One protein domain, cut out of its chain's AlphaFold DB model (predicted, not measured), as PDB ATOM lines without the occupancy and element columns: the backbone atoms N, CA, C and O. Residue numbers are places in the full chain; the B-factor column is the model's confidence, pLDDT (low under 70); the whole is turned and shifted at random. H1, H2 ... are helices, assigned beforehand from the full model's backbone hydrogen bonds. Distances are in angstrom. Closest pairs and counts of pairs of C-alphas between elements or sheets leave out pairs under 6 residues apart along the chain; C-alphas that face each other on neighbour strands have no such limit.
ATOM      1  N   GLU A  57      27.031  34.355 -30.217       91.94
ATOM      2  CA  GLU A  57      27.616  33.089 -30.672       91.94
ATOM      3  C   GLU A  57      27.717  32.035 -29.554       91.94
ATOM      4  O   GLU A  57      27.321  30.881 -29.727       91.94
ATOM      5  N   ASN A  58      28.223  32.410 -28.377       91.06
ATOM      6  CA  ASN A  58      28.451  31.472 -27.277       91.06
ATOM      7  C   ASN A  58      27.350  31.547 -26.219       91.06
ATOM      8  O   ASN A  58      26.932  30.504 -25.696       91.06
ATOM      9  N   SER A  59      26.882  32.753 -25.891       89.06
ATOM     10  CA  SER A  59      25.786  32.965 -24.940       89.06
ATOM     11  C   SER A  59      24.448  32.436 -25.463       89.06
ATOM     12  O   SER A  59      23.686  31.865 -24.679       89.06
ATOM     13  N   GLY A  60      24.187  32.514 -26.765       88.25
ATOM     14  CA  GLY A  60      22.937  32.091 -27.390       88.25
ATOM     15  C   GLY A  60      21.757  33.017 -27.083       88.25
ATOM     16  O   GLY A  60      21.844  33.962 -26.297       88.25
ATOM     17  N   ASP A  61      20.615  32.710 -27.694       88.56
ATOM     18  CA  ASP A  61      19.406  33.520 -27.571       88.56
ATOM     19  C   ASP A  61      18.638  33.264 -26.267       88.56
ATOM     20  O   ASP A  61      18.695  32.192 -25.652       88.56
ATOM     21  N   PHE A  62      17.787  34.229 -25.904       87.75
ATOM     22  CA  PHE A  62      16.892  34.133 -24.747       87.75
ATOM     23  C   PHE A  62      16.058  32.842 -24.734       87.75
ATOM     24  O   PHE A  62      15.876  32.229 -23.684       87.75
ATOM     25  N   PHE A  63      15.554  32.404 -25.890       89.31
ATOM     26  CA  PHE A  63      14.721  31.202 -25.976       89.31
ATOM     27  C   PHE A  63      15.504  29.919 -25.687       89.31
ATOM     28  O   PHE A  63      14.959  29.001 -25.069       89.31
ATOM     29  N   GLU A  64      16.776  29.857 -26.084       86.31
ATOM     30  CA  GLU A  64      17.624  28.703 -25.802       86.31
ATOM     31  C   GLU A  64      17.930  28.625 -24.303       86.31
ATOM     32  O   GLU A  64      17.744  27.573 -23.688       86.31
ATOM     33  N   GLN A  65      18.291  29.755 -23.689       86.06
ATOM     34  CA  GLN A  65      18.592  29.847 -22.258       86.06
ATOM     35  C   GLN A  65      17.358  29.621 -21.371       86.06
ATOM     36  O   GLN A  65      17.459  28.984 -20.321       86.06
ATOM     37  N   ALA A  66      16.182  30.103 -21.787       88.94
ATOM     38  CA  ALA A  66      14.933  29.942 -21.043       88.94
ATOM     39  C   ALA A  66      14.392  28.503 -21.080       88.94
ATOM     40  O   ALA A  66      13.608  28.115 -20.206       88.94
ATOM     41  N   SER A  67      14.803  27.706 -22.069       92.50
ATOM     42  CA  SER A  67      14.416  26.302 -22.177       92.50
ATOM     43  C   SER A  67      14.920  25.475 -20.985       92.50
ATOM     44  O   SER A  67      15.915  25.809 -20.343       92.50
ATOM     45  N   MET A  68      14.263  24.344 -20.700       91.75
ATOM     46  CA  MET A  68      14.692  23.430 -19.629       91.75
ATOM     47  C   MET A  68      16.144  22.963 -19.830       91.75
ATOM     48  O   MET A  68      16.914  22.884 -18.878       91.75
ATOM     49  N   GLY A  69      16.531  22.688 -21.081       89.81
ATOM     50  CA  GLY A  69      17.901  22.310 -21.426       89.81
ATOM     51  C   GLY A  69      18.898  23.448 -21.201       89.81
ATOM     52  O   GLY A  69      19.977  23.207 -20.665       89.81
ATOM     53  N   GLY A  70      18.508  24.680 -21.540       87.94
ATOM     54  CA  GLY A  70      19.286  25.890 -21.280       87.94
ATOM     55  C   GLY A  70      19.530  26.108 -19.793       87.94
ATOM     56  O   GLY A  70      20.676  26.244 -19.383       87.94
ATOM     57  N   GLN A  71      18.488  26.018 -18.966       90.38
ATOM     58  CA  GLN A  71      18.608  26.164 -17.511       90.38
ATOM     59  C   GLN A  71      19.506  25.090 -16.885       90.38
ATOM     60  O   GLN A  71      20.335  25.396 -16.027       90.38
ATOM     61  N   LEU A  72      19.389  23.836 -17.336       91.12
ATOM     62  CA  LEU A  72      20.287  22.769 -16.893       91.12
ATOM     63  C   LEU A  72      21.732  23.039 -17.330       91.12
ATOM     64  O   LEU A  72      22.647  22.849 -16.532       91.12
ATOM     65  N   ASN A  73      21.951  23.538 -18.549       89.25
ATOM     66  CA  ASN A  73      23.283  23.951 -18.984       89.25
ATOM     67  C   ASN A  73      23.829  25.119 -18.151       89.25
ATOM     68  O   ASN A  73      24.995  25.087 -17.788       89.25
ATOM     69  N   THR A  74      23.015  26.113 -17.807       87.88
ATOM     70  CA  THR A  74      23.445  27.243 -16.970       87.88
ATOM     71  C   THR A  74      23.932  26.774 -15.597       87.88
ATOM     72  O   THR A  74      24.895  27.318 -15.068       87.88
ATOM     73  N   ILE A  75      23.303  25.736 -15.032       88.88
ATOM     74  CA  ILE A  75      23.671  25.184 -13.719       88.88
ATOM     75  C   ILE A  75      24.881  24.243 -13.813       88.88
ATOM     76  O   ILE A  75      25.786  24.314 -12.983       88.88
ATOM     77  N   PHE A  76      24.898  23.335 -14.792       90.19
ATOM     78  CA  PHE A  76      25.897  22.261 -14.869       90.19
ATOM     79  C   PHE A  76      27.054  22.544 -15.831       90.19
ATOM     80  O   PHE A  76      28.063  21.846 -15.782       90.19
ATOM     81  N   GLY A  77      26.928  23.536 -16.711       87.25
ATOM     82  CA  GLY A  77      27.954  23.940 -17.672       87.25
ATOM     83  C   GLY A  77      28.315  22.871 -18.710       87.25
ATOM     84  O   GLY A  77      29.382  22.944 -19.309       87.25
ATOM     85  N   TRP A  78      27.473  21.863 -18.940       86.56
ATOM     86  CA  TRP A  78      27.846  20.637 -19.666       86.56
ATOM     87  C   TRP A  78      28.072  20.783 -21.183       86.56
ATOM     88  O   TRP A  78      28.616  19.871 -21.801       86.56
ATOM     89  N   ARG A  79      27.659  21.897 -21.806       82.50
ATOM     90  CA  ARG A  79      27.614  22.037 -23.274       82.50
ATOM     91  C   ARG A  79      28.995  22.302 -23.885       82.50
ATOM     92  O   ARG A  79      29.196  22.026 -25.061       82.50
ATOM     93  N   LYS A  80      29.949  22.798 -23.089       82.94
ATOM     94  CA  LYS A  80      31.331  23.069 -23.505       82.94
ATOM     95  C   LYS A  80      32.308  22.427 -22.528       82.94
ATOM     96  O   LYS A  80      32.265  22.705 -21.336       82.94
ATOM     97  N   PHE A  81      33.210  21.592 -23.032       79.75
ATOM     98  CA  PHE A  81      34.269  20.953 -22.249       79.75
ATOM     99  C   PHE A  81      35.629  21.336 -22.850       79.75
ATOM    100  O   PHE A  81      35.737  21.350 -24.077       79.75
ATOM    101  N   PRO A  82      36.672  21.644 -22.054       81.94
ATOM    102  CA  PRO A  82      36.796  21.461 -20.599       81.94
ATOM    103  C   PRO A  82      36.374  22.657 -19.734       81.94
ATOM    104  O   PRO A  82      36.262  22.510 -18.523       81.94
ATOM    105  N   GLN A  83      36.178  23.835 -20.323       77.81
ATOM    106  CA  GLN A  83      36.029  25.084 -19.565       77.81
ATOM    107  C   GLN A  83      34.629  25.270 -18.953       77.81
ATOM    108  O   GLN A  83      34.497  25.999 -17.974       77.81
ATOM    109  N   GLY A  84      33.611  24.563 -19.452       84.62
ATOM    110  CA  GLY A  84      32.227  24.683 -18.993       84.62
ATOM    111  C   GLY A  84      31.476  25.803 -19.715       84.62
ATOM    112  O   GLY A  84      32.006  26.893 -19.913       84.62
ATOM    113  N   SER A  85      30.218  25.545 -20.076       88.12
ATOM    114  CA  SER A  85      29.289  26.500 -20.711       88.12
ATOM    115  C   SER A  85      28.510  27.316 -19.670       88.12
ATOM    116  O   SER A  85      27.289  27.474 -19.757       88.12
ATOM    117  N   TYR A  86      29.212  27.767 -18.629       92.00
ATOM    118  CA  TYR A  86      28.648  28.664 -17.623       92.00
ATOM    119  C   TYR A  86      28.391  30.042 -18.243       92.00
ATOM    120  O   TYR A  86      29.128  30.442 -19.152       92.00
ATOM    121  N   PRO A  87      27.371  30.782 -17.780       89.62
ATOM    122  CA  PRO A  87      27.009  32.060 -18.385       89.62
ATOM    123  C   PRO A  87      28.175  33.057 -18.386       89.62
ATOM    124  O   PRO A  87      28.382  33.744 -19.381       89.62
ATOM    125  N   GLU A  88      29.000  33.086 -17.338       90.62
ATOM    126  CA  GLU A  88      30.165  33.973 -17.252       90.62
ATOM    127  C   GLU A  88      31.236  33.632 -18.295       90.62
ATOM    128  O   GLU A  88      31.833  34.532 -18.890       90.62
ATOM    129  N   ASN A  89      31.461  32.338 -18.552       92.50
ATOM    130  CA  ASN A  89      32.393  31.892 -19.586       92.50
ATOM    131  C   ASN A  89      31.879  32.241 -20.975       92.50
ATOM    132  O   ASN A  89      32.625  32.812 -21.760       92.50
ATOM    133  N   ASN A  90      30.608  31.953 -21.261       91.75
ATOM    134  CA  ASN A  90      30.023  32.245 -22.567       91.75
ATOM    135  C   ASN A  90      30.079  33.751 -22.875       91.75
ATOM    136  O   ASN A  90      30.506  34.135 -23.957       91.75
ATOM    137  N   ILE A  91      29.760  34.607 -21.895       92.19
ATOM    138  CA  ILE A  91      29.880  36.070 -22.036       92.19
ATOM    139  C   ILE A  91      31.340  36.493 -22.260       92.19
ATOM    140  O   ILE A  91      31.616  37.402 -23.044       92.19
ATOM    141  N   THR A  92      32.290  35.853 -21.575       94.44
ATOM    142  CA  THR A  92      33.721  36.145 -21.745       94.44
ATOM    143  C   THR A  92      34.199  35.759 -23.145       94.44
ATOM    144  O   THR A  92      34.910  36.536 -23.781       94.44
ATOM    145  N   GLU A  93      33.798  34.590 -23.642       93.31
ATOM    146  CA  GLU A  93      34.120  34.112 -24.990       93.31
ATOM    147  C   GLU A  93      33.527  35.023 -26.073       93.31
ATOM    148  O   GLU A  93      34.253  35.410 -26.991       93.31
ATOM    149  N   ASP A  94      32.270  35.454 -25.926       94.81
ATOM    150  CA  ASP A  94      31.637  36.431 -26.827       94.81
ATOM    151  C   ASP A  94      32.388  37.770 -26.820       94.81
ATOM    152  O   ASP A  94      32.684  38.346 -27.869       94.81
ATOM    153  N   GLY A  95      32.789  38.252 -25.640       96.19
ATOM    154  CA  GLY A  95      33.593  39.468 -25.509       96.19
ATOM    155  C   GLY A  95      34.958  39.370 -26.197       96.19
ATOM    156  O   GLY A  95      35.393  40.323 -26.850       96.19
ATOM    157  N   LEU A  96      35.630  38.219 -26.094       96.00
ATOM    158  CA  LEU A  96      36.899  37.961 -26.782       96.00
ATOM    159  C   LEU A  96      36.721  37.907 -28.301       96.00
ATOM    160  O   LEU A  96      37.538  38.476 -29.029       96.00
ATOM    161  N   LEU A  97      35.652  37.265 -28.773       95.75
ATOM    162  CA  LEU A  97      35.316  37.179 -30.192       95.75
ATOM    163  C   LEU A  97      35.052  38.575 -30.776       95.75
ATOM    164  O   LEU A  97      35.649  38.949 -31.789       95.75
ATOM    165  N   LEU A  98      34.237  39.385 -30.094       96.44
ATOM    166  CA  LEU A  98      33.967  40.774 -30.473       96.44
ATOM    167  C   LEU A  98      35.236  41.623 -30.504       96.44
ATOM    168  O   LEU A  98      35.451  42.382 -31.452       96.44
ATOM    169  N   TYR A  99      36.089  41.493 -29.486       96.75
ATOM    170  CA  TYR A  99      37.369  42.192 -29.450       96.75
ATOM    171  C   TYR A  99      38.243  41.815 -30.649       96.75
ATOM    172  O   TYR A  99      38.767  42.706 -31.319       96.75
ATOM    173  N   ALA A 100      38.363  40.522 -30.959       96.38
ATOM    174  CA  ALA A 100      39.141  40.048 -32.096       96.38
ATOM    175  C   ALA A 100      38.620  40.644 -33.413       96.38
ATOM    176  O   ALA A 100      39.397  41.254 -34.148       96.38
ATOM    177  N   ILE A 101      37.310  40.567 -33.657       94.81
ATOM    178  CA  ILE A 101      36.669  41.097 -34.871       94.81
ATOM    179  C   ILE A 101      36.892  42.604 -35.010       94.81
ATOM    180  O   ILE A 101      37.306  43.075 -36.068       94.81
ATOM    181  N   LEU A 102      36.640  43.375 -33.951       94.81
ATOM    182  CA  LEU A 102      36.796  44.829 -33.997       94.81
ATOM    183  C   LEU A 102      38.261  45.234 -34.152       94.81
ATOM    184  O   LEU A 102      38.566  46.137 -34.930       94.81
ATOM    185  N   SER A 103      39.173  44.564 -33.442       95.38
ATOM    186  CA  SER A 103      40.608  44.827 -33.556       95.38
ATOM    187  C   SER A 103      41.110  44.579 -34.977       95.38
ATOM    188  O   SER A 103      41.844  45.405 -35.522       95.38
ATOM    189  N   ASP A 104      40.649  43.501 -35.611       93.56
ATOM    190  CA  ASP A 104      41.004  43.168 -36.981       93.56
ATOM    191  C   ASP A 104      40.389  44.153 -37.978       93.56
ATOM    192  O   ASP A 104      41.083  44.662 -38.855       93.56
ATOM    193  N   TYR A 105      39.123  44.521 -37.791       91.44
ATOM    194  CA  TYR A 105      38.458  45.533 -38.608       91.44
ATOM    195  C   TYR A 105      39.202  46.877 -38.585       91.44
ATOM    196  O   TYR A 105      39.480  47.453 -39.639       91.44
ATOM    197  N   PHE A 106      39.587  47.376 -37.406       90.31
ATOM    198  CA  PHE A 106      40.350  48.625 -37.306       90.31
ATOM    199  C   PHE A 106      41.752  48.506 -37.896       90.31
ATOM    200  O   PHE A 106      42.219  49.439 -38.554       90.31
ATOM    201  N   ARG A 107      42.406  47.356 -37.716       91.62
ATOM    202  CA  ARG A 107      43.694  47.068 -38.347       91.62
ATOM    203  C   ARG A 107      43.582  47.128 -39.870       91.62
ATOM    204  O   ARG A 107      44.366  47.827 -40.502       91.62
ATOM    205  N   GLN A 108      42.558  46.505 -40.454       87.31
ATOM    206  CA  GLN A 108      42.291  46.566 -41.893       87.31
ATOM    207  C   GLN A 108      41.984  47.990 -42.380       87.31
ATOM    208  O   GLN A 108      42.389  48.361 -43.480       87.31
ATOM    209  N   LEU A 109      41.288  48.810 -41.586       84.56
ATOM    210  CA  LEU A 109      41.058  50.220 -41.925       84.56
ATOM    211  C   LEU A 109      42.356  51.035 -41.948       84.56
ATOM    212  O   LEU A 109      42.490  51.930 -42.780       84.56
ATOM    213  N   GLN A 110      43.296  50.735 -41.051       84.19
ATOM    214  CA  GLN A 110      44.602  51.391 -41.001       84.19
ATOM    215  C   GLN A 110      45.549  50.897 -42.106       84.19
ATOM    216  O   GLN A 110      46.329  51.688 -42.633       84.19
ATOM    217  N   GLU A 111      45.487  49.608 -42.445       82.00
ATOM    218  CA  GLU A 111      46.316  48.963 -43.472       82.00
ATOM    219  C   GLU A 111      45.782  49.163 -44.900       82.00
ATOM    220  O   GLU A 111      46.525  48.940 -45.858       82.00
TER     221      GLU A 111
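What this domain is: This is residues 57 to 111 of the 136 residues of an uncharacterized protein of Cyanobacterium aponinum 0216 (UniProt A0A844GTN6). One long helix, H3, runs out from a small head, in which the short helices H1 and H2 make a corner near the beginning of H3 and loops fill in beside them; the far half of H3, residues 99 to 111, sticks out free. The unnamed residues 57 to 61 lead from beside H3 to H1, and the loop of residues 77 to 86 joins H2 to H3. The printed part has 55 residues with three named helices, in the order H1, H2, H3, and no named strand; its class is all helix. It is loose, with a radius of gyration of the C-alphas of 14.4 A, and flat, spanning 47 by 24 by 12 A.

How they stand to each other: H3, residues 87 to 111, touches no helix but is near H2, residues 68 to 76. These two are close but not clearly touching; their closest C-alphas, those of Thr 74 and Pro 87, are 6.2 A apart. Their lines are about perpendicular, at 90 degrees. H1, residues 62 to 66, and H2 only just touch, with 3 pairs of C-alphas within 8 A, and touch only at the corner by their link; the closest C-alphas, those of Glu 64 and Gly 70, are 5.6 A apart. H1 and H3 are apart. In H1, H2 and H3 every O i to N i+4 pair is within hydrogen-bond range.

Where its parts are: H3 is 35.9 A long from first to last C-alpha, from C-alpha 87 at (27.009, 32.060, -18.385) to C-alpha 111 at (46.316, 48.963, -43.472). H2 measures 12.2 A between its end C-alphas. H1 measures 5.9 A and begins at C-alpha 62, at (16.892, 34.133, -24.747).

The domain as a whole: The two C-alphas farthest apart, those of Met 68 and Glu 111, are 47.1 A apart. Without residues 99 to 111 the body of 42 residues spans 28 by 22 by 12 A. The link from H1 to H2 is tight, and that from H2 to H3, 10 residues, is short. The printed part has no cut. Its mean pLDDT is 89.8, and no printed residue is under 70.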